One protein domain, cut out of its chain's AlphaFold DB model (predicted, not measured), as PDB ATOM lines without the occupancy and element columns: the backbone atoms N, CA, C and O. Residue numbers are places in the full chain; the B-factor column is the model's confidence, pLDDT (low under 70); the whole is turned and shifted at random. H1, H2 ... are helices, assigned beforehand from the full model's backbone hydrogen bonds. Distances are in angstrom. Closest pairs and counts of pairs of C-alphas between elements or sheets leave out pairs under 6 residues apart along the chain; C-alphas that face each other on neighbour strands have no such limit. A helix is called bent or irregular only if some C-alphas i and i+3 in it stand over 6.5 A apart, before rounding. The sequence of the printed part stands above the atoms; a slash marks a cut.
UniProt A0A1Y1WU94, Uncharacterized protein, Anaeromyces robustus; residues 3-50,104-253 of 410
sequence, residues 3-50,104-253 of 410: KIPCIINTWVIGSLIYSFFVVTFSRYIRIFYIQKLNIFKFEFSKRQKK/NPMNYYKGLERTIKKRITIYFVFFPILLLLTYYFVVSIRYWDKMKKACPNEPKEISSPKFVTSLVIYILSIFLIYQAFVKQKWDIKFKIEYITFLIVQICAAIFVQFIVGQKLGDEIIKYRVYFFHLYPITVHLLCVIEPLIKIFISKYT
ATOM      1  N   LYS A   3     -16.004  -3.112 -36.700       80.00
ATOM      2  CA  LYS A   3     -17.052  -2.558 -37.578       80.00
ATOM      3  C   LYS A   3     -18.050  -1.665 -36.836       80.00
ATOM      4  O   LYS A   3     -18.459  -0.638 -37.362       80.00
ATOM      5  N   ILE A   4     -18.434  -2.049 -35.616       83.19
ATOM      6  CA  ILE A   4     -19.476  -1.352 -34.847       83.19
ATOM      7  C   ILE A   4     -19.030   0.077 -34.482       83.19
ATOM      8  O   ILE A   4     -19.773   1.003 -34.795       83.19
ATOM      9  N   PRO A   5     -17.816   0.312 -33.940       82.44
ATOM     10  CA  PRO A   5     -17.326   1.668 -33.685       82.44
ATOM     11  C   PRO A   5     -17.246   2.539 -34.944       82.44
ATOM     12  O   PRO A   5     -17.563   3.723 -34.886       82.44
ATOM     13  N   CYS A   6     -16.865   1.959 -36.090       81.06
ATOM     14  CA  CYS A   6     -16.858   2.671 -37.369       81.06
ATOM     15  C   CYS A   6     -18.268   3.124 -37.758       81.06
ATOM     16  O   CYS A   6     -18.468   4.292 -38.077       81.06
ATOM     17  N   ILE A   7     -19.246   2.215 -37.702       83.69
ATOM     18  CA  ILE A   7     -20.641   2.518 -38.035       83.69
ATOM     19  C   ILE A   7     -21.187   3.574 -37.081       83.69
ATOM     20  O   ILE A   7     -21.735   4.562 -37.548       83.69
ATOM     21  N   ILE A   8     -20.981   3.424 -35.770       84.62
ATOM     22  CA  ILE A   8     -21.432   4.401 -34.771       84.62
ATOM     23  C   ILE A   8     -20.817   5.776 -35.050       84.62
ATOM     24  O   ILE A   8     -21.541   6.764 -35.100       84.62
ATOM     25  N   ASN A   9     -19.509   5.858 -35.292       81.12
ATOM     26  CA  ASN A   9     -18.853   7.132 -35.579       81.12
ATOM     27  C   ASN A   9     -19.390   7.767 -36.875       81.12
ATOM     28  O   ASN A   9     -19.764   8.936 -36.909       81.12
ATOM     29  N   THR A  10     -19.499   6.991 -37.949       78.38
ATOM     30  CA  THR A  10     -19.989   7.506 -39.230       78.38
ATOM     31  C   THR A  10     -21.462   7.913 -39.172       78.38
ATOM     32  O   THR A  10     -21.820   8.999 -39.621       78.38
ATOM     33  N   TRP A  11     -22.315   7.066 -38.601       85.62
ATOM     34  CA  TRP A  11     -23.757   7.272 -38.582       85.62
ATOM     35  C   TRP A  11     -24.176   8.265 -37.518       85.62
ATOM     36  O   TRP A  11     -24.902   9.201 -37.827       85.62
ATOM     37  N   VAL A  12     -23.741   8.078 -36.274       84.38
ATOM     38  CA  VAL A  12     -24.218   8.890 -35.154       84.38
ATOM     39  C   VAL A  12     -23.527  10.242 -35.184       84.38
ATOM     40  O   VAL A  12     -24.191  11.259 -35.351       84.38
ATOM     41  N   ILE A  13     -22.195  10.273 -35.111       82.44
ATOM     42  CA  ILE A  13     -21.456  11.540 -35.035       82.44
ATOM     43  C   ILE A  13     -21.605  12.323 -36.347       82.44
ATOM     44  O   ILE A  13     -21.974  13.498 -36.327       82.44
ATOM     45  N   GLY A  14     -21.409  11.662 -37.494       81.69
ATOM     46  CA  GLY A  14     -21.566  12.286 -38.811       81.69
ATOM     47  C   GLY A  14     -22.960  12.876 -39.049       81.69
ATOM     48  O   GLY A  14     -23.059  14.026 -39.490       81.69
ATOM     49  N   SER A  15     -24.026  12.140 -38.712       84.81
ATOM     50  CA  SER A  15     -25.398  12.646 -38.868       84.81
ATOM     51  C   SER A  15     -25.750  13.712 -37.840       84.81
ATOM     52  O   SER A  15     -26.487  14.627 -38.189       84.81
ATOM     53  N   LEU A  16     -25.245  13.642 -36.603       85.31
ATOM     54  CA  LEU A  16     -25.516  14.649 -35.570       85.31
ATOM     55  C   LEU A  16     -24.963  16.018 -35.964       85.31
ATOM     56  O   LEU A  16     -25.707  16.998 -35.975       85.31
ATOM     57  N   ILE A  17     -23.685  16.073 -36.351       82.62
ATOM     58  CA  ILE A  17     -23.038  17.315 -36.797       82.62
ATOM     59  C   ILE A  17     -23.796  17.901 -37.989       82.62
ATOM     60  O   ILE A  17     -24.118  19.085 -38.018       82.62
ATOM     61  N   TYR A  18     -24.130  17.061 -38.967       82.94
ATOM     62  CA  TYR A  18     -24.852  17.501 -40.151       82.94
ATOM     63  C   TYR A  18     -26.279  17.971 -39.840       82.94
ATOM     64  O   TYR A  18     -26.707  19.026 -40.308       82.94
ATOM     65  N   SER A  19     -27.013  17.223 -39.014       87.38
ATOM     66  CA  SER A  19     -28.363  17.597 -38.583       87.38
ATOM     67  C   SER A  19     -28.339  18.945 -37.878       87.38
ATOM     68  O   SER A  19     -29.225  19.764 -38.097       87.38
ATOM     69  N   PHE A  20     -27.290  19.221 -37.105       86.75
ATOM     70  CA  PHE A  20     -27.102  20.511 -36.466       86.75
ATOM     71  C   PHE A  20     -26.944  21.662 -37.480       86.75
ATOM     72  O   PHE A  20     -27.598  22.694 -37.319       86.75
ATOM     73  N   PHE A  21     -26.165  21.492 -38.558       86.00
ATOM     74  CA  PHE A  21     -26.083  22.486 -39.645       86.00
ATOM     75  C   PHE A  21     -27.444  22.741 -40.291       86.00
ATOM     76  O   PHE A  21     -27.858  23.887 -40.455       86.00
ATOM     77  N   VAL A  22     -28.148  21.664 -40.636       89.56
ATOM     78  CA  VAL A  22     -29.452  21.720 -41.300       89.56
ATOM     79  C   VAL A  22     -30.494  22.404 -40.409       89.56
ATOM     80  O   VAL A  22     -31.204  23.305 -40.860       89.56
ATOM     81  N   VAL A  23     -30.550  22.043 -39.125       89.88
ATOM     82  CA  VAL A  23     -31.451  22.657 -38.141       89.88
ATOM     83  C   VAL A  23     -31.122  24.136 -37.954       89.88
ATOM     84  O   VAL A  23     -32.032  24.967 -38.006       89.88
ATOM     85  N   THR A  24     -29.843  24.487 -37.809       89.19
ATOM     86  CA  THR A  24     -29.414  25.885 -37.646       89.19
ATOM     87  C   THR A  24     -29.769  26.713 -38.879       89.19
ATOM     88  O   THR A  24     -30.378  27.775 -38.763       89.19
ATOM     89  N   PHE A  25     -29.505  26.200 -40.080       91.12
ATOM     90  CA  PHE A  25     -29.883  26.877 -41.316       91.12
ATOM     91  C   PHE A  25     -31.406  27.043 -41.450       91.12
ATOM     92  O   PHE A  25     -31.895  28.118 -41.809       91.12
ATOM     93  N   SER A  26     -32.184  26.019 -41.072       91.56
ATOM     94  CA  SER A  26     -33.651  26.085 -41.078       91.56
ATOM     95  C   SER A  26     -34.201  27.187 -40.163       91.56
ATOM     96  O   SER A  26     -35.230  27.790 -40.482       91.56
ATOM     97  N   ARG A  27     -33.506  27.506 -39.058       90.50
ATOM     98  CA  ARG A  27     -33.859  28.623 -38.170       90.50
ATOM     99  C   ARG A  27     -33.761  29.958 -38.905       90.50
ATOM    100  O   ARG A  27     -34.707  30.738 -38.827       90.50
ATOM    101  N   TYR A  28     -32.691  30.208 -39.659       91.31
ATOM    102  CA  TYR A  28     -32.553  31.451 -40.431       91.31
ATOM    103  C   TYR A  28     -33.594  31.562 -41.549       91.31
ATOM    104  O   TYR A  28     -34.153  32.637 -41.769       91.31
ATOM    105  N   ILE A  29     -33.951  30.445 -42.189       90.75
ATOM    106  CA  ILE A  29     -35.067  30.415 -43.143       90.75
ATOM    107  C   ILE A  29     -36.393  30.746 -42.444       90.75
ATOM    108  O   ILE A  29     -37.188  31.522 -42.970       90.75
ATOM    109  N   ARG A  30     -36.657  30.209 -41.246       89.44
ATOM    110  CA  ARG A  30     -37.857  30.583 -40.479       89.44
ATOM    111  C   ARG A  30     -37.871  32.074 -40.153       89.44
ATOM    112  O   ARG A  30     -38.888  32.713 -40.399       89.44
ATOM    113  N   ILE A  31     -36.757  32.627 -39.671       87.44
ATOM    114  CA  ILE A  31     -36.613  34.063 -39.379       87.44
ATOM    115  C   ILE A  31     -36.951  34.901 -40.621       87.44
ATOM    116  O   ILE A  31     -37.773  35.812 -40.526       87.44
ATOM    117  N   PHE A  32     -36.419  34.539 -41.794       89.81
ATOM    118  CA  PHE A  32     -36.742  35.185 -43.074       89.81
ATOM    119  C   PHE A  32     -38.258  35.255 -43.342       89.81
ATOM    120  O   PHE A  32     -38.792  36.313 -43.694       89.81
ATOM    121  N   TYR A  33     -38.967  34.134 -43.177       87.00
ATOM    122  CA  TYR A  33     -40.405  34.075 -43.441       87.00
ATOM    123  C   TYR A  33     -41.239  34.800 -42.381       87.00
ATOM    124  O   TYR A  33     -42.220  35.447 -42.745       87.00
ATOM    125  N   ILE A  34     -40.852  34.739 -41.103       84.56
ATOM    126  CA  ILE A  34     -41.531  35.480 -40.028       84.56
ATOM    127  C   ILE A  34     -41.360  36.993 -40.250       84.56
ATOM    128  O   ILE A  34     -42.317  37.748 -40.102       84.56
ATOM    129  N   GLN A  35     -40.190  37.460 -40.697       82.56
ATOM    130  CA  GLN A  35     -40.007  38.890 -40.979       82.56
ATOM    131  C   GLN A  35     -40.861  39.333 -42.159       82.56
ATOM    132  O   GLN A  35     -41.548  40.352 -42.094       82.56
ATOM    133  N   LYS A  36     -40.875  38.530 -43.228       83.44
ATOM    134  CA  LYS A  36     -41.737  38.781 -44.385       83.44
ATOM    135  C   LYS A  36     -43.209  38.855 -43.979       83.44
ATOM    136  O   LYS A  36     -43.935  39.702 -44.494       83.44
ATOM    137  N   LEU A  37     -43.633  37.981 -43.067       81.19
ATOM    138  CA  LEU A  37     -44.986  37.965 -42.528       81.19
ATOM    139  C   LEU A  37     -45.326  39.277 -41.824       81.19
ATOM    140  O   LEU A  37     -46.385  39.842 -42.075       81.19
ATOM    141  N   ASN A  38     -44.421  39.786 -40.995       78.31
ATOM    142  CA  ASN A  38     -44.685  40.978 -40.198       78.31
ATOM    143  C   ASN A  38     -44.633  42.269 -41.004       78.31
ATOM    144  O   ASN A  38     -45.488  43.130 -40.813       78.31
ATOM    145  N   ILE A  39     -43.727  42.362 -41.981       80.75
ATOM    146  CA  ILE A  39     -43.761  43.439 -42.982       80.75
ATOM    147  C   ILE A  39     -45.110  43.421 -43.712       80.75
ATOM    148  O   ILE A  39     -45.737  44.460 -43.898       80.75
ATOM    149  N   PHE A  40     -45.595  42.235 -44.088       80.75
ATOM    150  CA  PHE A  40     -46.886  42.110 -44.753       80.75
ATOM    151  C   PHE A  40     -48.066  42.490 -43.840       80.75
ATOM    152  O   PHE A  40     -48.951  43.209 -44.292       80.75
ATOM    153  N   LYS A  41     -48.081  42.069 -42.563       76.38
ATOM    154  CA  LYS A  41     -49.077  42.514 -41.561       76.38
ATOM    155  C   LYS A  41     -49.118  44.035 -41.447       76.38
ATOM    156  O   LYS A  41     -50.194  44.623 -41.493       76.38
ATOM    157  N   PHE A  42     -47.952  44.665 -41.363       76.31
ATOM    158  CA  PHE A  42     -47.830  46.113 -41.266       76.31
ATOM    159  C   PHE A  42     -48.390  46.840 -42.496       76.31
ATOM    160  O   PHE A  42     -49.244  47.718 -42.366       76.31
ATOM    161  N   GLU A  43     -47.969  46.442 -43.698       81.44
ATOM    162  CA  GLU A  43     -48.458  47.031 -44.950       81.44
ATOM    163  C   GLU A  43     -49.963  46.821 -45.142       81.44
ATOM    164  O   GLU A  43     -50.678  47.719 -45.592       81.44
ATOM    165  N   PHE A  44     -50.469  45.642 -44.771       78.44
ATOM    166  CA  PHE A  44     -51.894  45.344 -44.821       78.44
ATOM    167  C   PHE A  44     -52.690  46.239 -43.860       78.44
ATOM    168  O   PHE A  44     -53.679  46.845 -44.271       78.44
ATOM    169  N   SER A  45     -52.215  46.409 -42.624       72.50
ATOM    170  CA  SER A  45     -52.850  47.295 -41.641       72.50
ATOM    171  C   SER A  45     -52.859  48.756 -42.092       72.50
ATOM    172  O   SER A  45     -53.879  49.432 -41.968       72.50
ATOM    173  N   LYS A  46     -51.764  49.245 -42.693       76.88
ATOM    174  CA  LYS A  46     -51.708  50.594 -43.285       76.88
ATOM    175  C   LYS A  46     -52.755  50.793 -44.378       76.88
ATOM    176  O   LYS A  46     -53.372  51.854 -44.458       76.88
ATOM    177  N   ARG A  47     -52.954  49.791 -45.238       80.38
ATOM    178  CA  ARG A  47     -53.981  49.844 -46.290       80.38
ATOM    179  C   ARG A  47     -55.386  49.847 -45.703       80.38
ATOM    180  O   ARG A  47     -56.205  50.631 -46.168       80.38
ATOM    181  N   GLN A  48     -55.644  49.025 -44.686       74.06
ATOM    182  CA  GLN A  48     -56.930  49.042 -43.993       74.06
ATOM    183  C   GLN A  48     -57.210  50.414 -43.384       74.06
ATOM    184  O   GLN A  48     -58.275  50.959 -43.648       74.06
ATOM    185  N   LYS A  49     -56.244  51.020 -42.680       71.06
ATOM    186  CA  LYS A  49     -56.391  52.371 -42.109       71.06
ATOM    187  C   LYS A  49     -56.802  53.414 -43.158       71.06
ATOM    188  O   LYS A  49     -57.758  54.149 -42.949       71.06
ATOM    189  N   LYS A  50     -56.162  53.405 -44.332       76.81
ATOM    190  CA  LYS A  50     -56.526  54.300 -45.447       76.81
ATOM    191  C   LYS A  50     -57.947  54.082 -45.976       76.81
ATOM    192  O   LYS A  50     -58.558  55.029 -46.460       76.81
ATOM    193  N   ASN A 104     -58.838  35.758 -49.364       62.00
ATOM    194  CA  ASN A 104     -59.021  36.149 -47.968       62.00
ATOM    195  C   ASN A 104     -57.655  36.249 -47.261       62.00
ATOM    196  O   ASN A 104     -56.979  35.223 -47.136       62.00
ATOM    197  N   PRO A 105     -57.204  37.448 -46.849       65.25
ATOM    198  CA  PRO A 105     -55.860  37.647 -46.316       65.25
ATOM    199  C   PRO A 105     -55.602  36.712 -45.135       65.25
ATOM    200  O   PRO A 105     -54.503  36.179 -45.009       65.25
ATOM    201  N   MET A 106     -56.643  36.381 -44.361       66.75
ATOM    202  CA  MET A 106     -56.610  35.356 -43.316       66.75
ATOM    203  C   MET A 106     -56.123  33.992 -43.825       66.75
ATOM    204  O   MET A 106     -55.316  33.334 -43.171       66.75
ATOM    205  N   ASN A 107     -56.563  33.562 -45.007       66.06
ATOM    206  CA  ASN A 107     -56.120  32.314 -45.629       66.06
ATOM    207  C   ASN A 107     -54.653  32.390 -46.063       66.06
ATOM    208  O   ASN A 107     -53.933  31.399 -45.926       66.06
ATOM    209  N   TYR A 108     -54.185  33.554 -46.527       69.38
ATOM    210  CA  TYR A 108     -52.763  33.771 -46.803       69.38
ATOM    211  C   TYR A 108     -51.926  33.711 -45.516       69.38
ATOM    212  O   TYR A 108     -50.921  33.002 -45.486       69.38
ATOM    213  N   TYR A 109     -52.369  34.362 -44.433       71.75
ATOM    214  CA  TYR A 109     -51.712  34.321 -43.120       71.75
ATOM    215  C   TYR A 109     -51.644  32.904 -42.559       71.75
ATOM    216  O   TYR A 109     -50.553  32.409 -42.279       71.75
ATOM    217  N   LYS A 110     -52.785  32.209 -42.489       73.81
ATOM    218  CA  LYS A 110     -52.858  30.806 -42.057       73.81
ATOM    219  C   LYS A 110     -52.008  29.905 -42.951       73.81
ATOM    220  O   LYS A 110     -51.345  28.990 -42.464       73.81
ATOM    221  N   GLY A 111     -51.983  30.168 -44.258       73.94
ATOM    222  CA  GLY A 111     -51.138  29.467 -45.219       73.94
ATOM    223  C   GLY A 111     -49.647  29.674 -44.958       73.94
ATOM    224  O   GLY A 111     -48.876  28.707 -44.971       73.94
ATOM    225  N   LEU A 112     -49.231  30.909 -44.675       75.50
ATOM    226  CA  LEU A 112     -47.840  31.241 -44.388       75.50
ATOM    227  C   LEU A 112     -47.412  30.716 -43.017       75.50
ATOM    228  O   LEU A 112     -46.353  30.107 -42.921       75.50
ATOM    229  N   GLU A 113     -48.240  30.850 -41.986       78.00
ATOM    230  CA  GLU A 113     -47.972  30.300 -40.655       78.00
ATOM    231  C   GLU A 113     -47.842  28.772 -40.702       78.00
ATOM    232  O   GLU A 113     -46.871  28.201 -40.197       78.00
ATOM    233  N   ARG A 114     -48.759  28.095 -41.409       79.00
ATOM    234  CA  ARG A 114     -48.668  26.653 -41.677       79.00
ATOM    235  C   ARG A 114     -47.392  26.310 -42.446       79.00
ATOM    236  O   ARG A 114     -46.772  25.278 -42.182       79.00
ATOM    237  N   THR A 115     -46.980  27.159 -43.384       75.81
ATOM    238  CA  THR A 115     -45.720  26.987 -44.116       75.81
ATOM    239  C   THR A 115     -44.520  27.121 -43.176       75.81
ATOM    240  O   THR A 115     -43.663  26.239 -43.176       75.81
ATOM    241  N   ILE A 116     -44.500  28.139 -42.312       81.06
ATOM    242  CA  ILE A 116     -43.425  28.413 -41.350       81.06
ATOM    243  C   ILE A 116     -43.286  27.279 -40.327       81.06
ATOM    244  O   ILE A 116     -42.185  26.761 -40.127       81.06
ATOM    245  N   LYS A 117     -44.397  26.863 -39.705       80.94
ATOM    246  CA  LYS A 117     -44.405  25.849 -38.638       80.94
ATOM    247  C   LYS A 117     -44.222  24.427 -39.176       80.94
ATOM    248  O   LYS A 117     -43.418  23.666 -38.639       80.94
ATOM    249  N   LYS A 118     -44.946  24.048 -40.237       87.00
ATOM    250  CA  LYS A 118     -44.998  22.656 -40.720       87.00
ATOM    251  C   LYS A 118     -44.081  22.419 -41.918       87.00
ATOM    252  O   LYS A 118     -43.231  21.536 -41.869       87.00
ATOM    253  N   ARG A 119     -44.225  23.206 -42.990       87.62
ATOM    254  CA  ARG A 119     -43.525  22.932 -44.260       87.62
ATOM    255  C   ARG A 119     -42.023  23.166 -44.163       87.62
ATOM    256  O   ARG A 119     -41.281  22.309 -44.623       87.62
ATOM    257  N   ILE A 120     -41.564  24.257 -43.542       87.19
ATOM    258  CA  ILE A 120     -40.118  24.507 -43.404       87.19
ATOM    259  C   ILE A 120     -39.459  23.371 -42.620       87.19
ATOM    260  O   ILE A 120     -38.446  22.839 -43.050       87.19
ATOM    261  N   THR A 121     -40.064  22.938 -41.516       86.38
ATOM    262  CA  THR A 121     -39.554  21.816 -40.714       86.38
ATOM    263  C   THR A 121     -39.464  20.532 -41.533       86.38
ATOM    264  O   THR A 121     -38.441  19.858 -41.525       86.38
ATOM    265  N   ILE A 122     -40.517  20.197 -42.278       89.50
ATOM    266  CA  ILE A 122     -40.539  18.972 -43.080       89.50
ATOM    267  C   ILE A 122     -39.498  19.037 -44.204       89.50
ATOM    268  O   ILE A 122     -38.670  18.138 -44.316       89.50
ATOM    269  N   TYR A 123     -39.499  20.102 -45.007       90.00
ATOM    270  CA  TYR A 123     -38.673  20.181 -46.214       90.00
ATOM    271  C   TYR A 123     -37.219  20.575 -45.959       90.00
ATOM    272  O   TYR A 123     -36.345  20.113 -46.682       90.00
ATOM    273  N   PHE A 124     -36.943  21.412 -44.957       87.19
ATOM    274  CA  PHE A 124     -35.584  21.869 -44.660       87.19
ATOM    275  C   PHE A 124     -34.926  21.119 -43.511       87.19
ATOM    276  O   PHE A 124     -33.721  21.252 -43.381       87.19
ATOM    277  N   VAL A 125     -35.655  20.347 -42.695       87.81
ATOM    278  CA  VAL A 125     -35.056  19.562 -41.599       87.81
ATOM    279  C   VAL A 125     -35.246  18.070 -41.826       87.81
ATOM    280  O   VAL A 125     -34.266  17.359 -42.035       87.81
ATOM    281  N   PHE A 126     -36.488  17.583 -41.839       88.56
ATOM    282  CA  PHE A 126     -36.741  16.140 -41.915       88.56
ATOM    283  C   PHE A 126     -36.287  15.526 -43.239       88.56
ATOM    284  O   PHE A 126     -35.615  14.498 -43.227       88.56
ATOM    285  N   PHE A 127     -36.613  16.149 -44.373       91.62
ATOM    286  CA  PHE A 127     -36.287  15.603 -45.688       91.62
ATOM    287  C   PHE A 127     -34.766  15.494 -45.939       91.62
ATOM    288  O   PHE A 127     -34.320  14.403 -46.295       91.62
ATOM    289  N   PRO A 128     -33.930  16.527 -45.681       87.94
ATOM    290  CA  PRO A 128     -32.479  16.410 -45.837       87.94
ATOM    291  C   PRO A 128     -31.845  15.391 -44.886       87.94
ATOM    292  O   PRO A 128     -30.910  14.700 -45.282       87.94
ATOM    293  N   ILE A 129     -32.350  15.274 -43.651       88.75
ATOM    294  CA  ILE A 129     -31.864  14.278 -42.685       88.75
ATOM    295  C   ILE A 129     -32.225  12.865 -43.151       88.75
ATOM    296  O   ILE A 129     -31.366  11.989 -43.162       88.75
ATOM    297  N   LEU A 130     -33.465  12.640 -43.594       92.25
ATOM    298  CA  LEU A 130     -33.906  11.342 -44.105       92.25
ATOM    299  C   LEU A 130     -33.106  10.922 -45.346       92.25
ATOM    300  O   LEU A 130     -32.676   9.772 -45.446       92.25
ATOM    301  N   LEU A 131     -32.863  11.859 -46.268       90.75
ATOM    302  CA  LEU A 131     -32.055  11.622 -47.464       90.75
ATOM    303  C   LEU A 131     -30.605  11.276 -47.096       90.75
ATOM    304  O   LEU A 131     -30.046  10.329 -47.649       90.75
ATOM    305  N   LEU A 132     -30.021  11.978 -46.119       88.00
ATOM    306  CA  LEU A 132     -28.682  11.682 -45.607       88.00
ATOM    307  C   LEU A 132     -28.603  10.288 -44.970       88.00
ATOM    308  O   LEU A 132     -27.689   9.527 -45.277       88.00
ATOM    309  N   LEU A 133     -29.562   9.937 -44.110       90.12
ATOM    310  CA  LEU A 133     -29.611   8.627 -43.455       90.12
ATOM    311  C   LEU A 133     -29.762   7.498 -44.479       90.12
ATOM    312  O   LEU A 133     -29.052   6.496 -44.403       90.12
ATOM    313  N   THR A 134     -30.627   7.689 -45.478       91.56
ATOM    314  CA  THR A 134     -30.802   6.737 -46.585       91.56
ATOM    315  C   THR A 134     -29.501   6.574 -47.368       91.56
ATOM    316  O   THR A 134     -29.087   5.452 -47.662       91.56
ATOM    317  N   TYR A 135     -28.804   7.677 -47.650       90.69
ATOM    318  CA  TYR A 135     -27.501   7.634 -48.304       90.69
ATOM    319  C   TYR A 135     -26.466   6.866 -47.472       90.69
ATOM    320  O   TYR A 135     -25.781   5.989 -48.000       90.69
ATOM    321  N   TYR A 136     -26.364   7.139 -46.167       88.56
ATOM    322  CA  TYR A 136     -25.448   6.414 -45.282       88.56
ATOM    323  C   TYR A 136     -25.765   4.930 -45.202       88.56
ATOM    324  O   TYR A 136     -24.834   4.122 -45.207       88.56
ATOM    325  N   PHE A 137     -27.042   4.558 -45.208       91.38
ATOM    326  CA  PHE A 137     -27.452   3.163 -45.285       91.38
ATOM    327  C   PHE A 137     -26.964   2.493 -46.572       91.38
ATOM    328  O   PHE A 137     -26.258   1.484 -46.506       91.38
ATOM    329  N   VAL A 138     -27.233   3.098 -47.733       92.38
ATOM    330  CA  VAL A 138     -26.815   2.566 -49.042       92.38
ATOM    331  C   VAL A 138     -25.294   2.439 -49.142       92.38
ATOM    332  O   VAL A 138     -24.781   1.400 -49.567       92.38
ATOM    333  N   VAL A 139     -24.544   3.462 -48.721       88.88
ATOM    334  CA  VAL A 139     -23.075   3.424 -48.764       88.88
ATOM    335  C   VAL A 139     -22.514   2.403 -47.775       88.88
ATOM    336  O   VAL A 139     -21.564   1.695 -48.108       88.88
ATOM    337  N   SER A 140     -23.118   2.248 -46.596       87.75
ATOM    338  CA  SER A 140     -22.683   1.234 -45.627       87.75
ATOM    339  C   SER A 140     -22.860  -0.186 -46.160       87.75
ATOM    340  O   SER A 140     -21.962  -1.006 -45.985       87.75
ATOM    341  N   ILE A 141     -23.964  -0.463 -46.865       91.19
ATOM    342  CA  ILE A 141     -24.180  -1.751 -47.539       91.19
ATOM    343  C   ILE A 141     -23.137  -1.951 -48.641       91.19
ATOM    344  O   ILE A 141     -22.449  -2.971 -48.670       91.19
ATOM    345  N   ARG A 142     -22.970  -0.960 -49.525       91.81
ATOM    346  CA  ARG A 142     -22.076  -1.067 -50.689       91.81
ATOM    347  C   ARG A 142     -20.603  -1.250 -50.306       91.81
ATOM    348  O   ARG A 142     -19.863  -1.906 -51.030       91.81
ATOM    349  N   TYR A 143     -20.174  -0.673 -49.185       86.69
ATOM    350  CA  TYR A 143     -18.779  -0.694 -48.730       86.69
ATOM    351  C   TYR A 143     -18.565  -1.532 -47.462       86.69
ATOM    352  O   TYR A 143     -17.540  -1.389 -46.789       86.69
ATOM    353  N   TRP A 144     -19.489  -2.448 -47.161       87.31
ATOM    354  CA  TRP A 144     -19.483  -3.268 -45.946       87.31
ATOM    355  C   TRP A 144     -18.167  -4.019 -45.701       87.31
ATOM    356  O   TRP A 144     -17.702  -4.153 -44.563       87.31
ATOM    357  N   ASP A 145     -17.531  -4.493 -46.774       87.44
ATOM    358  CA  ASP A 145     -16.262  -5.214 -46.689       87.44
ATOM    359  C   ASP A 145     -15.064  -4.315 -46.399       87.44
ATOM    360  O   ASP A 145     -14.126  -4.750 -45.726       87.44
ATOM    361  N   LYS A 146     -15.103  -3.052 -46.834       79.81
ATOM    362  CA  LYS A 146     -14.026  -2.084 -46.583       79.81
ATOM    363  C   LYS A 146     -14.073  -1.514 -45.162       79.81
ATOM    364  O   LYS A 146     -13.039  -1.108 -44.643       79.81
ATOM    365  N   MET A 147     -15.222  -1.583 -44.484       76.19
ATOM    366  CA  MET A 147     -15.401  -1.140 -43.090       76.19
ATOM    367  C   MET A 147     -14.847  -2.121 -42.031       76.19
ATOM    368  O   MET A 147     -15.168  -2.017 -40.851       76.19
ATOM    369  N   LYS A 148     -14.036  -3.120 -42.423       70.62
ATOM    370  CA  LYS A 148     -13.508  -4.164 -41.518       70.62
ATOM    371  C   LYS A 148     -12.443  -3.663 -40.530       70.62
ATOM    372  O   LYS A 148     -12.281  -4.280 -39.479       70.62
ATOM    373  N   LYS A 149     -11.735  -2.574 -40.837       67.25
ATOM    374  CA  LYS A 149     -10.757  -1.949 -39.930       67.25
ATOM    375  C   LYS A 149     -11.434  -0.821 -39.156       67.25
ATOM    376  O   LYS A 149     -12.377  -0.225 -39.664       67.25
ATOM    377  N   ALA A 150     -10.964  -0.527 -37.938       58.75
ATOM    378  CA  ALA A 150     -11.346   0.715 -37.274       58.75
ATOM    379  C   ALA A 150     -11.050   1.841 -38.270       58.75
ATOM    380  O   ALA A 150      -9.918   1.940 -38.734       58.75
ATOM    381  N   CYS A 151     -12.072   2.579 -38.696       64.62
ATOM    382  CA  CYS A 151     -11.913   3.663 -39.652       64.62
ATOM    383  C   CYS A 151     -11.642   4.940 -38.859       64.62
ATOM    384  O   CYS A 151     -12.599   5.626 -38.481       64.62
ATOM    385  N   PRO A 152     -10.367   5.311 -38.618       58.16
ATOM    386  CA  PRO A 152     -10.079   6.669 -38.193       58.16
ATOM    387  C   PRO A 152     -10.568   7.649 -39.260       58.16
ATOM    388  O   PRO A 152     -10.932   8.760 -38.894       58.16
ATOM    389  N   ASN A 153     -10.686   7.212 -40.530       63.19
ATOM    390  CA  ASN A 153     -11.002   8.034 -41.698       63.19
ATOM    391  C   ASN A 153     -12.338   7.618 -42.313       63.19
ATOM    392  O   ASN A 153     -12.577   6.450 -42.603       63.19
ATOM    393  N   GLU A 154     -13.209   8.596 -42.521       67.88
ATOM    394  CA  GLU A 154     -14.467   8.427 -43.233       67.88
ATOM    395  C   GLU A 154     -14.109   8.295 -44.720       67.88
ATOM    396  O   GLU A 154     -13.356   9.135 -45.221       67.88
ATOM    397  N   PRO A 155     -14.578   7.246 -45.415       73.44
ATOM    398  CA  PRO A 155     -14.392   7.114 -46.852       73.44
ATOM    399  C   PRO A 155     -14.816   8.401 -47.562       73.44
ATOM    400  O   PRO A 155     -15.815   9.022 -47.185       73.44
ATOM    401  N   LYS A 156     -14.084   8.785 -48.612       78.44
ATOM    402  CA  LYS A 156     -14.385   9.979 -49.418       78.44
ATOM    403  C   LYS A 156     -15.827   9.960 -49.939       78.44
ATOM    404  O   LYS A 156     -16.477  10.994 -50.065       78.44
ATOM    405  N   GLU A 157     -16.354   8.773 -50.200       81.75
ATOM    406  CA  GLU A 157     -17.719   8.559 -50.664       81.75
ATOM    407  C   GLU A 157     -18.763   8.898 -49.594       81.75
ATOM    408  O   GLU A 157     -19.855   9.350 -49.924       81.75
ATOM    409  N   ILE A 158     -18.438   8.754 -48.308       79.94
ATOM    410  CA  ILE A 158     -19.350   9.096 -47.210       79.94
ATOM    411  C   ILE A 158     -19.358  10.612 -46.943       79.94
ATOM    412  O   ILE A 158     -20.377  11.161 -46.519       79.94
ATOM    413  N   SER A 159     -18.266  11.325 -47.243       80.44
ATOM    414  CA  SER A 159     -18.199  12.782 -47.060       80.44
ATOM    415  C   SER A 159     -18.858  13.585 -48.193       80.44
ATOM    416  O   SER A 159     -19.229  14.741 -47.980       80.44
ATOM    417  N   SER A 160     -19.073  12.986 -49.370       83.38
ATOM    418  CA  SER A 160     -19.637  13.667 -50.548       83.38
ATOM    419  C   SER A 160     -20.995  14.368 -50.310       83.38
ATOM    420  O   SER A 160     -21.090  15.558 -50.621       83.38
ATOM    421  N   PRO A 161     -22.021  13.750 -49.687       82.94
ATOM    422  CA  PRO A 161     -23.300  14.427 -49.431       82.94
ATOM    423  C   PRO A 161     -23.177  15.626 -48.495       82.94
ATOM    424  O   PRO A 161     -23.900  16.612 -48.654       82.94
ATOM    425  N   LYS A 162     -22.252  15.561 -47.524       82.81
ATOM    426  CA  LYS A 162     -21.992  16.679 -46.606       82.81
ATOM    427  C   LYS A 162     -21.515  17.890 -47.401       82.81
ATOM    428  O   LYS A 162     -22.007  18.994 -47.197       82.81
ATOM    429  N   PHE A 163     -20.604  17.671 -48.349       84.38
ATOM    430  CA  PHE A 163     -20.111  18.724 -49.228       84.38
ATOM    431  C   PHE A 163     -21.203  19.287 -50.143       84.38
ATOM    432  O   PHE A 163     -21.371  20.504 -50.192       84.38
ATOM    433  N   VAL A 164     -21.972  18.424 -50.818       87.62
ATOM    434  CA  VAL A 164     -23.070  18.853 -51.708       87.62
ATOM    435  C   VAL A 164     -24.079  19.709 -50.949       87.62
ATOM    436  O   VAL A 164     -24.484  20.765 -51.423       87.62
ATOM    437  N   THR A 165     -24.443  19.309 -49.737       84.62
ATOM    438  CA  THR A 165     -25.400  20.076 -48.934       84.62
ATOM    439  C   THR A 165     -24.811  21.395 -48.460       84.62
ATOM    440  O   THR A 165     -25.488  22.415 -48.540       84.62
ATOM    441  N   SER A 166     -23.554  21.417 -48.010       87.75
ATOM    442  CA  SER A 166     -22.882  22.675 -47.668       87.75
ATOM    443  C   SER A 166     -22.838  23.634 -48.858       87.75
ATOM    444  O   SER A 166     -23.061  24.829 -48.678       87.75
ATOM    445  N   LEU A 167     -22.639  23.122 -50.076       89.94
ATOM    446  CA  LEU A 167     -22.711  23.913 -51.304       89.94
ATOM    447  C   LEU A 167     -24.126  24.459 -51.553       89.94
ATOM    448  O   LEU A 167     -24.280  25.641 -51.844       89.94
ATOM    449  N   VAL A 168     -25.167  23.633 -51.390       90.69
ATOM    450  CA  VAL A 168     -26.570  24.074 -51.507       90.69
ATOM    451  C   VAL A 168     -26.894  25.156 -50.475       90.69
ATOM    452  O   VAL A 168     -27.472  26.184 -50.829       90.69
ATOM    453  N   ILE A 169     -26.489  24.965 -49.215       90.69
ATOM    454  CA  ILE A 169     -26.665  25.962 -48.154       90.69
ATOM    455  C   ILE A 169     -25.951  27.259 -48.533       90.69
ATOM    456  O   ILE A 169     -26.548  28.323 -48.407       90.69
ATOM    457  N   TYR A 170     -24.723  27.193 -49.051       92.50
ATOM    458  CA  TYR A 170     -23.976  28.374 -49.485       92.50
ATOM    459  C   TYR A 170     -24.688  29.143 -50.609       92.50
ATOM    460  O   TYR A 170     -24.873  30.355 -50.502       92.50
ATOM    461  N   ILE A 171     -25.172  28.444 -51.641       93.56
ATOM    462  CA  ILE A 171     -25.925  29.061 -52.746       93.56
ATOM    463  C   ILE A 171     -27.194  29.745 -52.222       93.56
ATOM    464  O   ILE A 171     -27.448  30.911 -52.527       93.56
ATOM    465  N   LEU A 172     -27.973  29.053 -51.384       93.81
ATOM    466  CA  LEU A 172     -29.168  29.629 -50.759       93.81
ATOM    467  C   LEU A 172     -28.826  30.799 -49.827       93.81
ATOM    468  O   LEU A 172     -29.626  31.722 -49.659       93.81
ATOM    469  N   SER A 173     -27.634  30.786 -49.240       94.31
ATOM    470  CA  SER A 173     -27.185  31.821 -48.320       94.31
ATOM    471  C   SER A 173     -26.862  33.136 -49.012       94.31
ATOM    472  O   SER A 173     -27.133  34.186 -48.441       94.31
ATOM    473  N   ILE A 174     -26.402  33.117 -50.266       95.25
ATOM    474  CA  ILE A 174     -26.239  34.342 -51.071       95.25
ATOM    475  C   ILE A 174     -27.581  35.073 -51.202       95.25
ATOM    476  O   ILE A 174     -27.667  36.284 -50.983       95.25
ATOM    477  N   PHE A 175     -28.654  34.329 -51.490       94.75
ATOM    478  CA  PHE A 175     -29.999  34.894 -51.538       94.75
ATOM    479  C   PHE A 175     -30.427  35.455 -50.176       94.75
ATOM    480  O   PHE A 175     -30.936  36.574 -50.105       94.75
ATOM    481  N   LEU A 176     -30.201  34.716 -49.084       93.75
ATOM    482  CA  LEU A 176     -30.552  35.179 -47.739       93.75
ATOM    483  C   LEU A 176     -29.742  36.404 -47.297       93.75
ATOM    484  O   LEU A 176     -30.316  37.277 -46.658       93.75
ATOM    485  N   ILE A 177     -28.468  36.533 -47.680       95.81
ATOM    486  CA  ILE A 177     -27.665  37.742 -47.438       95.81
ATOM    487  C   ILE A 177     -28.310  38.943 -48.135       95.81
ATOM    488  O   ILE A 177     -28.532  39.975 -47.500       95.81
ATOM    489  N   TYR A 178     -28.684  38.813 -49.411       95.31
ATOM    490  CA  TYR A 178     -29.374  39.894 -50.121       95.31
ATOM    491  C   TYR A 178     -30.677  40.296 -49.408       95.31
ATOM    492  O   TYR A 178     -30.943  41.483 -49.201       95.31
ATOM    493  N   GLN A 179     -31.467  39.316 -48.962       92.38
ATOM    494  CA  GLN A 179     -32.683  39.589 -48.193       92.38
ATOM    495  C   GLN A 179     -32.372  40.281 -46.862       92.38
ATOM    496  O   GLN A 179     -33.011  41.282 -46.537       92.38
ATOM    497  N   ALA A 180     -31.379  39.794 -46.122       90.50
ATOM    498  CA  ALA A 180     -31.042  40.284 -44.794       90.50
ATOM    499  C   ALA A 180     -30.504  41.719 -44.805       90.50
ATOM    500  O   ALA A 180     -30.864  42.520 -43.939       90.50
ATOM    501  N   PHE A 181     -29.667  42.066 -45.783       92.81
ATOM    502  CA  PHE A 181     -29.005  43.370 -45.838       92.81
ATOM    503  C   PHE A 181     -29.774  44.404 -46.659       92.81
ATOM    504  O   PHE A 181     -29.877  45.549 -46.224       92.81
ATOM    505  N   VAL A 182     -30.343  44.013 -47.803       91.06
ATOM    506  CA  VAL A 182     -30.934  44.964 -48.758       91.06
ATOM    507  C   VAL A 182     -32.442  45.084 -48.569       91.06
ATOM    508  O   VAL A 182     -32.953  46.188 -48.391       91.06
ATOM    509  N   LYS A 183     -33.171  43.961 -48.601       89.62
ATOM    510  CA  LYS A 183     -34.639  43.993 -48.733       89.62
ATOM    511  C   LYS A 183     -35.390  44.064 -47.404       89.62
ATOM    512  O   LYS A 183     -36.291  44.881 -47.266       89.62
ATOM    513  N   GLN A 184     -35.059  43.196 -46.452       84.56
ATOM    514  CA  GLN A 184     -35.769  43.070 -45.170       84.56
ATOM    515  C   GLN A 184     -35.076  43.800 -44.018       84.56
ATOM    516  O   GLN A 184     -35.699  43.991 -42.982       84.56
ATOM    517  N   LYS A 185     -33.808  44.202 -44.193       87.81
ATOM    518  CA  LYS A 185     -33.010  44.928 -43.191       87.81
ATOM    519  C   LYS A 185     -33.078  44.272 -41.804       87.81
ATOM    520  O   LYS A 185     -33.524  44.882 -40.838       87.81
ATOM    521  N   TRP A 186     -32.595  43.034 -41.706       84.88
ATOM    522  CA  TRP A 186     -32.582  42.275 -40.451       84.88
ATOM    523  C   TRP A 186     -31.911  43.059 -39.316       84.88
ATOM    524  O   TRP A 186     -31.031  43.894 -39.561       84.88
ATOM    525  N   ASP A 187     -32.287  42.740 -38.078       84.50
ATOM    526  CA  ASP A 187     -31.580  43.220 -36.892       84.50
ATOM    527  C   ASP A 187     -30.075  42.920 -37.015       84.50
ATOM    528  O   ASP A 187     -29.677  41.847 -37.484       84.50
ATOM    529  N   ILE A 188     -29.238  43.879 -36.611       85.56
ATOM    530  CA  ILE A 188     -27.774  43.780 -36.682       85.56
ATOM    531  C   ILE A 188     -27.279  42.523 -35.961       85.56
ATOM    532  O   ILE A 188     -26.393  41.840 -36.474       85.56
ATOM    533  N   LYS A 189     -27.895  42.153 -34.834       85.19
ATOM    534  CA  LYS A 189     -27.526  40.954 -34.073       85.19
ATOM    535  C   LYS A 189     -27.741  39.687 -34.897       85.19
ATOM    536  O   LYS A 189     -26.836  38.865 -34.988       85.19
ATOM    537  N   PHE A 190     -28.888  39.565 -35.570       86.00
ATOM    538  CA  PHE A 190     -29.155  38.420 -36.446       86.00
ATOM    539  C   PHE A 190     -28.264  38.409 -37.687       86.00
ATOM    540  O   PHE A 190     -27.879  37.334 -38.138       86.00
ATOM    541  N   LYS A 191     -27.912  39.581 -38.233       91.38
ATOM    542  CA  LYS A 191     -26.950  39.680 -39.341       91.38
ATOM    543  C   LYS A 191     -25.583  39.149 -38.927       91.38
ATOM    544  O   LYS A 191     -25.031  38.327 -39.647       91.38
ATOM    545  N   ILE A 192     -25.066  39.588 -37.778       89.62
ATOM    546  CA  ILE A 192     -23.778  39.128 -37.247       89.62
ATOM    547  C   ILE A 192     -23.832  37.620 -36.998       89.62
ATOM    548  O   ILE A 192     -23.006  36.899 -37.543       89.62
ATOM    549  N   GLU A 193     -24.846  37.133 -36.275       89.00
ATOM    550  CA  GLU A 193     -25.021  35.703 -35.984       89.00
ATOM    551  C   GLU A 193     -25.026  34.859 -37.272       89.00
ATOM    552  O   GLU A 193     -24.309  33.862 -37.380       89.00
ATOM    553  N   TYR A 194     -25.786  35.298 -38.279       91.81
ATOM    554  CA  TYR A 194     -25.902  34.603 -39.555       91.81
ATOM    555  C   TYR A 194     -24.604  34.634 -40.373       91.81
ATOM    556  O   TYR A 194     -24.181  33.601 -40.891       91.81
ATOM    557  N   ILE A 195     -23.937  35.787 -40.472       93.50
ATOM    558  CA  ILE A 195     -22.651  35.902 -41.176       93.50
ATOM    559  C   ILE A 195     -21.583  35.053 -40.485       93.50
ATOM    560  O   ILE A 195     -20.847  34.338 -41.164       93.50
ATOM    561  N   THR A 196     -21.534  35.059 -39.151       89.88
ATOM    562  CA  THR A 196     -20.640  34.184 -38.391       89.88
ATOM    563  C   THR A 196     -20.934  32.722 -38.704       89.88
ATOM    564  O   THR A 196     -20.011  32.002 -39.076       89.88
ATOM    565  N   PHE A 197     -22.201  32.288 -38.663       90.19
ATOM    566  CA  PHE A 197     -22.599  30.927 -39.045       90.19
ATOM    567  C   PHE A 197     -22.073  30.529 -40.435       90.19
ATOM    568  O   PHE A 197     -21.496  29.445 -40.576       90.19
ATOM    569  N   LEU A 198     -22.200  31.411 -41.434       92.12
ATOM    570  CA  LEU A 198     -21.705  31.166 -42.793       92.12
ATOM    571  C   LEU A 198     -20.183  31.080 -42.865       92.12
ATOM    572  O   LEU A 198     -19.665  30.160 -43.496       92.12
ATOM    573  N   ILE A 199     -19.462  31.995 -42.210       91.38
ATOM    574  CA  ILE A 199     -17.995  31.970 -42.166       91.38
ATOM    575  C   ILE A 199     -17.524  30.662 -41.540       91.38
ATOM    576  O   ILE A 199     -16.703  29.962 -42.131       91.38
ATOM    577  N   VAL A 200     -18.080  30.284 -40.382       87.69
ATOM    578  CA  VAL A 200     -17.687  29.036 -39.724       87.69
ATOM    579  C   VAL A 200     -18.032  27.837 -40.623       87.69
ATOM    580  O   VAL A 200     -17.244  26.897 -40.712       87.69
ATOM    581  N   GLN A 201     -19.163  27.859 -41.340       87.94
ATOM    582  CA  GLN A 201     -19.540  26.776 -42.255       87.94
ATOM    583  C   GLN A 201     -18.580  26.660 -43.449       87.94
ATOM    584  O   GLN A 201     -18.205  25.545 -43.817       87.94
ATOM    585  N   ILE A 202     -18.151  27.783 -44.032       90.12
ATOM    586  CA  ILE A 202     -17.167  27.819 -45.123       90.12
ATOM    587  C   ILE A 202     -15.818  27.297 -44.628       90.12
ATOM    588  O   ILE A 202     -15.253  26.394 -45.246       90.12
ATOM    589  N   CYS A 203     -15.332  27.797 -43.489       89.50
ATOM    590  CA  CYS A 203     -14.090  27.328 -42.876       89.50
ATOM    591  C   CYS A 203     -14.144  25.824 -42.590       89.50
ATOM    592  O   CYS A 203     -13.212  25.100 -42.934       89.50
ATOM    593  N   ALA A 204     -15.259  25.336 -42.039       85.00
ATOM    594  CA  ALA A 204     -15.467  23.915 -41.793       85.00
ATOM    595  C   ALA A 204     -15.436  23.114 -43.101       85.00
ATOM    596  O   ALA A 204     -14.714  22.124 -43.182       85.00
ATOM    597  N   ALA A 205     -16.158  23.546 -44.139       86.75
ATOM    598  CA  ALA A 205     -16.191  22.867 -45.432       86.75
ATOM    599  C   ALA A 205     -14.804  22.796 -46.090       86.75
ATOM    600  O   ALA A 205     -14.409  21.732 -46.569       86.75
ATOM    601  N   ILE A 206     -14.046  23.896 -46.066       88.88
ATOM    602  CA  ILE A 206     -12.667  23.956 -46.562       88.88
ATOM    603  C   ILE A 206     -11.782  22.983 -45.774       88.88
ATOM    604  O   ILE A 206     -11.071  22.169 -46.364       88.88
ATOM    605  N   PHE A 207     -11.872  23.007 -44.445       86.69
ATOM    606  CA  PHE A 207     -11.091  22.136 -43.574       86.69
ATOM    607  C   PHE A 207     -11.405  20.649 -43.802       86.69
ATOM    608  O   PHE A 207     -10.485  19.837 -43.915       86.69
ATOM    609  N   VAL A 208     -12.685  20.288 -43.988       81.75
ATOM    610  CA  VAL A 208     -13.088  18.925 -44.383       81.75
ATOM    611  C   VAL A 208     -12.396  18.510 -45.674       81.75
ATOM    612  O   VAL A 208     -11.874  17.400 -45.752       81.75
ATOM    613  N   GLN A 209     -12.383  19.380 -46.685       85.19
ATOM    614  CA  GLN A 209     -11.776  19.064 -47.976       85.19
ATOM    615  C   GLN A 209     -10.264  18.854 -47.866       85.19
ATOM    616  O   GLN A 209      -9.735  17.915 -48.463       85.19
ATOM    617  N   PHE A 210      -9.569  19.655 -47.054       87.69
ATOM    618  CA  PHE A 210      -8.140  19.452 -46.798       87.69
ATOM    619  C   PHE A 210      -7.849  18.132 -46.073       87.69
ATOM    620  O   PHE A 210      -6.902  17.434 -46.449       87.69
ATOM    621  N   ILE A 211      -8.676  17.755 -45.091       82.94
ATOM    622  CA  ILE A 211      -8.558  16.474 -44.375       82.94
ATOM    623  C   ILE A 211      -8.815  15.298 -45.320       82.94
ATOM    624  O   ILE A 211      -8.025  14.357 -45.369       82.94
ATOM    625  N   VAL A 212      -9.910  15.341 -46.086       80.19
ATOM    626  CA  VAL A 212     -10.285  14.265 -47.021       80.19
ATOM    627  C   VAL A 212      -9.251  14.127 -48.143       80.19
ATOM    628  O   VAL A 212      -8.993  13.018 -48.601       80.19
ATOM    629  N   GLY A 213      -8.627  15.231 -48.555       83.62
ATOM    630  CA  GLY A 213      -7.532  15.247 -49.521       83.62
ATOM    631  C   GLY A 213      -6.171  14.813 -48.969       83.62
ATOM    632  O   GLY A 213      -5.202  14.900 -49.716       83.62
ATOM    633  N   GLN A 214      -6.078  14.398 -47.696       82.94
ATOM    634  CA  GLN A 214      -4.838  13.977 -47.017       82.94
ATOM    635  C   GLN A 214      -3.703  15.020 -47.048       82.94
ATOM    636  O   GLN A 214      -2.540  14.691 -46.840       82.94
ATOM    637  N   LYS A 215      -4.019  16.304 -47.263       87.12
ATOM    638  CA  LYS A 215      -3.005  17.368 -47.389       87.12
ATOM    639  C   LYS A 215      -2.439  17.849 -46.047       87.12
ATOM    640  O   LYS A 215      -1.431  18.541 -46.036       87.12
ATOM    641  N   LEU A 216      -3.099  17.518 -44.936       84.44
ATOM    642  CA  LEU A 216      -2.777  17.991 -43.580       84.44
ATOM    643  C   LEU A 216      -1.956  16.981 -42.747       84.44
ATOM    644  O   LEU A 216      -1.726  17.212 -41.564       84.44
ATOM    645  N   GLY A 217      -1.506  15.876 -43.350       84.94
ATOM    646  CA  GLY A 217      -0.767  14.813 -42.660       84.94
ATOM    647  C   GLY A 217      -1.645  13.903 -41.786       84.94
ATOM    648  O   GLY A 217      -2.762  14.252 -41.395       84.94
ATOM    649  N   ASP A 218      -1.134  12.709 -41.474       81.25
ATOM    650  CA  ASP A 218      -1.892  11.638 -40.805       81.25
ATOM    651  C   ASP A 218      -2.229  11.926 -39.333       81.25
ATOM    652  O   ASP A 218      -3.236  11.436 -38.816       81.25
ATOM    653  N   GLU A 219      -1.438  12.758 -38.652       83.62
ATOM    654  CA  GLU A 219      -1.683  13.111 -37.248       83.62
ATOM    655  C   GLU A 219      -2.928  13.991 -37.074       83.62
ATOM    656  O   GLU A 219      -3.756  13.730 -36.201       83.62
ATOM    657  N   ILE A 220      -3.134  14.984 -37.947       82.50
ATOM    658  CA  ILE A 220      -4.312  15.871 -37.882       82.50
ATOM    659  C   ILE A 220      -5.599  15.086 -38.152       82.50
ATOM    660  O   ILE A 220      -6.652  15.360 -37.566       82.50
ATOM    661  N   ILE A 221      -5.513  14.057 -38.994       75.94
ATOM    662  CA  ILE A 221      -6.649  13.209 -39.329       75.94
ATOM    663  C   ILE A 221      -7.212  12.495 -38.081       75.94
ATOM    664  O   ILE A 221      -8.435  12.361 -37.968       75.94
ATOM    665  N   LYS A 222      -6.373  12.127 -37.097       77.56
ATOM    666  CA  LYS A 222      -6.830  11.515 -35.832       77.56
ATOM    667  C   LYS A 222      -7.741  12.448 -35.025       77.56
ATOM    668  O   LYS A 222      -8.699  11.984 -34.408       77.56
ATOM    669  N   TYR A 223      -7.495  13.758 -35.071       80.19
ATOM    670  CA  TYR A 223      -8.228  14.759 -34.284       80.19
ATOM    671  C   TYR A 223      -9.442  15.363 -34.997       80.19
ATOM    672  O   TYR A 223     -10.156  16.180 -34.414       80.19
ATOM    673  N   ARG A 224      -9.737  14.953 -36.236       76.50
ATOM    674  CA  ARG A 224     -10.816  15.533 -37.055       76.50
ATOM    675  C   ARG A 224     -12.170  15.603 -36.347       76.50
ATOM    676  O   ARG A 224     -12.891  16.580 -36.510       76.50
ATOM    677  N   VAL A 225     -12.517  14.585 -35.554       75.56
ATOM    678  CA  VAL A 225     -13.807  14.518 -34.854       75.56
ATOM    679  C   VAL A 225     -13.943  15.689 -33.883       75.56
ATOM    680  O   VAL A 225     -15.003  16.304 -33.836       75.56
ATOM    681  N   TYR A 226     -12.874  16.062 -33.178       79.31
ATOM    682  CA  TYR A 226     -12.883  17.201 -32.258       79.31
ATOM    683  C   TYR A 226     -13.058  18.529 -32.996       79.31
ATOM    684  O   TYR A 226     -13.871  19.349 -32.577       79.31
ATOM    685  N   PHE A 227     -12.396  18.709 -34.143       77.50
ATOM    686  CA  PHE A 227     -12.615  19.885 -34.993       77.50
ATOM    687  C   PHE A 227     -14.064  19.988 -35.475       77.50
ATOM    688  O   PHE A 227     -14.645  21.071 -35.484       77.50
ATOM    689  N   PHE A 228     -14.680  18.855 -35.814       76.19
ATOM    690  CA  PHE A 228     -16.091  18.830 -36.174       76.19
ATOM    691  C   PHE A 228     -17.034  19.141 -35.011       76.19
ATOM    692  O   PHE A 228     -18.105  19.676 -35.270       76.19
ATOM    693  N   HIS A 229     -16.665  18.823 -33.766       81.31
ATOM    694  CA  HIS A 229     -17.445  19.171 -32.572       81.31
ATOM    695  C   HIS A 229     -17.230  20.617 -32.127       81.31
ATOM    696  O   HIS A 229     -18.144  21.218 -31.564       81.31
ATOM    697  N   LEU A 230     -16.074  21.212 -32.426       82.81
ATOM    698  CA  LEU A 230     -15.828  22.627 -32.160       82.81
ATOM    699  C   LEU A 230     -16.881  23.503 -32.851       82.81
ATOM    700  O   LEU A 230     -17.372  24.452 -32.254       82.81
ATOM    701  N   TYR A 231     -17.305  23.127 -34.061       78.50
ATOM    702  CA  TYR A 231     -18.344  23.834 -34.809       78.50
ATOM    703  C   TYR A 231     -19.695  23.945 -34.072       78.50
ATOM    704  O   TYR A 231     -20.125  25.068 -33.792       78.50
ATOM    705  N   PRO A 232     -20.400  22.837 -33.752       80.56
ATOM    706  CA  PRO A 232     -21.672  22.908 -33.052       80.56
ATOM    707  C   PRO A 232     -21.510  23.545 -31.677       80.56
ATOM    708  O   PRO A 232     -22.425  24.237 -31.252       80.56
ATOM    709  N   ILE A 233     -20.353  23.402 -31.018       83.94
ATOM    710  CA  ILE A 233     -20.054  24.124 -29.776       83.94
ATOM    711  C   ILE A 233     -20.040  25.638 -30.018       83.94
ATOM    712  O   ILE A 233     -20.747  26.356 -29.317       83.94
ATOM    713  N   THR A 234     -19.311  26.138 -31.022       84.69
ATOM    714  CA  THR A 234     -19.269  27.572 -31.357       84.69
ATOM    715  C   THR A 234     -20.653  28.108 -31.701       84.69
ATOM    716  O   THR A 234     -21.066  29.141 -31.179       84.69
ATOM    717  N   VAL A 235     -21.407  27.403 -32.541       80.56
ATOM    718  CA  VAL A 235     -22.762  27.833 -32.902       80.56
ATOM    719  C   VAL A 235     -23.699  27.765 -31.698       80.56
ATOM    720  O   VAL A 235     -24.490  28.681 -31.510       80.56
ATOM    721  N   HIS A 236     -23.616  26.734 -30.855       80.94
ATOM    722  CA  HIS A 236     -24.422  26.633 -29.638       80.94
ATOM    723  C   HIS A 236     -24.092  27.753 -28.642       80.94
ATOM    724  O   HIS A 236     -25.003  28.339 -28.055       80.94
ATOM    725  N   LEU A 237     -22.810  28.109 -28.515       85.69
ATOM    726  CA  LEU A 237     -22.363  29.241 -27.712       85.69
ATOM    727  C   LEU A 237     -23.012  30.548 -28.184       85.69
ATOM    728  O   LEU A 237     -23.604  31.254 -27.375       85.69
ATOM    729  N   LEU A 238     -22.981  30.824 -29.489       82.44
ATOM    730  CA  LEU A 238     -23.544  32.049 -30.070       82.44
ATOM    731  C   LEU A 238     -25.082  32.064 -30.082       82.44
ATOM    732  O   LEU A 238     -25.712  33.083 -29.822       82.44
ATOM    733  N   CYS A 239     -25.709  30.931 -30.395       76.94
ATOM    734  CA  CYS A 239     -27.149  30.859 -30.649       76.94
ATOM    735  C   CYS A 239     -27.989  30.596 -29.398       76.94
ATOM    736  O   CYS A 239     -29.182  30.896 -29.402       76.94
ATOM    737  N   VAL A 240     -27.415  29.961 -28.373       80.88
ATOM    738  CA  VAL A 240     -28.153  29.513 -27.182       80.88
ATOM    739  C   VAL A 240     -27.552  30.118 -25.926       80.88
ATOM    740  O   VAL A 240     -28.259  30.789 -25.179       80.88
ATOM    741  N   ILE A 241     -26.250  29.927 -25.707       84.25
ATOM    742  CA  ILE A 241     -25.610  30.337 -24.454       84.25
ATOM    743  C   ILE A 241     -25.550  31.864 -24.352       84.25
ATOM    744  O   ILE A 241     -25.956  32.409 -23.330       84.25
ATOM    745  N   GLU A 242     -25.130  32.575 -25.401       87.06
ATOM    746  CA  GLU A 242     -25.077  34.040 -25.398       87.06
ATOM    747  C   GLU A 242     -26.463  34.678 -25.145       87.06
ATOM    748  O   GLU A 242     -26.556  35.526 -24.252       87.06
ATOM    749  N   PRO A 243     -27.564  34.281 -25.822       78.00
ATOM    750  CA  PRO A 243     -28.901  34.769 -25.482       78.00
ATOM    751  C   PRO A 243     -29.328  34.464 -24.046       78.00
ATOM    752  O   PRO A 243     -29.903  35.335 -23.395       78.00
ATOM    753  N   LEU A 244     -29.031  33.268 -23.527       79.94
ATOM    754  CA  LEU A 244     -29.351  32.911 -22.142       79.94
ATOM    755  C   LEU A 244     -28.568  33.760 -21.140       79.94
ATOM    756  O   LEU A 244     -29.154  34.239 -20.171       79.94
ATOM    757  N   ILE A 245     -27.281  34.009 -21.398       86.56
ATOM    758  CA  ILE A 245     -26.456  34.914 -20.591       86.56
ATOM    759  C   ILE A 245     -27.029  36.330 -20.643       86.56
ATOM    760  O   ILE A 245     -27.150  36.960 -19.599       86.56
ATOM    761  N   LYS A 246     -27.447  36.830 -21.814       83.00
ATOM    762  CA  LYS A 246     -28.082  38.157 -21.925       83.00
ATOM    763  C   LYS A 246     -29.383  38.243 -21.136       83.00
ATOM    764  O   LYS A 246     -29.581  39.226 -20.431       83.00
ATOM    765  N   ILE A 247     -30.239  37.223 -21.211       78.38
ATOM    766  CA  ILE A 247     -31.472  37.152 -20.411       78.38
ATOM    767  C   ILE A 247     -31.126  37.143 -18.921       78.38
ATOM    768  O   ILE A 247     -31.709  37.905 -18.151       78.38
ATOM    769  N   PHE A 248     -30.145  36.332 -18.522       85.75
ATOM    770  CA  PHE A 248     -29.688  36.255 -17.142       85.75
ATOM    771  C   PHE A 248     -29.163  37.612 -16.660       85.75
ATOM    772  O   PHE A 248     -29.699  38.149 -15.699       85.75
ATOM    773  N   ILE A 249     -28.211  38.223 -17.368       85.50
ATOM    774  CA  ILE A 249     -27.664  39.549 -17.042       85.50
ATOM    775  C   ILE A 249     -28.786  40.587 -16.977       85.50
ATOM    776  O   ILE A 249     -28.890  41.285 -15.979       85.50
ATOM    777  N   SER A 250     -29.695  40.622 -17.956       78.12
ATOM    778  CA  SER A 250     -30.814  41.579 -17.970       78.12
ATOM    779  C   SER A 250     -31.753  41.458 -16.766       78.12
ATOM    780  O   SER A 250     -32.425  42.424 -16.411       78.12
ATOM    781  N   LYS A 251     -31.797  40.285 -16.122       80.12
ATOM    782  CA  LYS A 251     -32.570  40.058 -14.899       80.12
ATOM    783  C   LYS A 251     -31.888  40.653 -13.660       80.12
ATOM    784  O   LYS A 251     -32.583  40.981 -12.704       80.12
ATOM    785  N   TYR A 252     -30.558  40.772 -13.669       83.94
ATOM    786  CA  TYR A 252     -29.756  41.218 -12.521       83.94
ATOM    787  C   TYR A 252     -29.190  42.633 -12.662       83.94
ATOM    788  O   TYR A 252     -28.925  43.279 -11.649       83.94
ATOM    789  N   THR A 253     -29.006  43.141 -13.879       81.12
ATOM    790  CA  THR A 253     -28.631  44.538 -14.092       81.12
ATOM    791  C   THR A 253     -29.789  45.411 -13.619       81.12
ATOM    792  O   THR A 253     -30.907  45.278 -14.120       81.12
TER     793      THR A 253
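AT A GLANCE: This is residues 3 to 50 and 104 to 253 of the 410 residues of an uncharacterized protein of Anaeromyces robustus (UniProt A0A1Y1WU94). A long, loose up-and-down helix bundle is built along one very long helix, H1, with bent H2 along one side and H3, H4 and H5 wrapping round the other. The free ends of H1, residues 45 to 50, and H5, residues 246 to 252, stick out. The printed part has 198 residues and five named helices, H1 to H5 in chain order, with no named strand: all helix. It is loose, radius of gyration of the C-alphas 20.5 A, spanning 72 by 43 by 30 A.

IN THESE COORDINATES: H1, residues 3 to 50, runs 69.7 A from C-alpha 3 at (-17.052, -2.558, -37.578). H2, residues 105 to 142, was assigned as one helix by its hydrogen bonds but is bent, C-alphas 117 and 120 being 6.5 A apart; its arms are H2a, residues 105 to 117, 18.1 A, and H2b, residues 120 to 142, 32.1 A. H3, residues 156 to 183, 39.6 A, is only just irregular, C-alphas 158 and 161 being 7.0 A apart. H4, residues 188 to 212, spans 35.8 A. H5, residues 217 to 252, 49.5 A, is irregular, C-alphas 222 and 225 being 7.7 A apart, and ends with C-alpha 252 at (-29.756, 41.218, -12.521).

HOW THE PARTS SIT: H1 touches H2b, closest C-alphas Ser 26 and Phe 124, 5.9 A, opposite ways at a shallow 19 degrees. With residues 17 to 21 alone it touches H5, Phe 20 to Pro 232, 6.8 A between C-alphas. H3 and H4 form a hairpin, closest C-alphas Lys 156 and Val 212, 6.4 A. H2b and H5 are apart. O i to N i+4 pairs are all within hydrogen-bond range in H1, H2a and H4, against 17 of 19 in H2b, 21 of 24 in H3 and 23 of 32 in H5.

THE WHOLE: Residues 51 to 103 are not printed; C-alphas 50 and 104 are 18.5 A apart across the cut. The link from H2 to H3 is long. Residues 104 to 108 and 149 to 154 have pLDDT under 70.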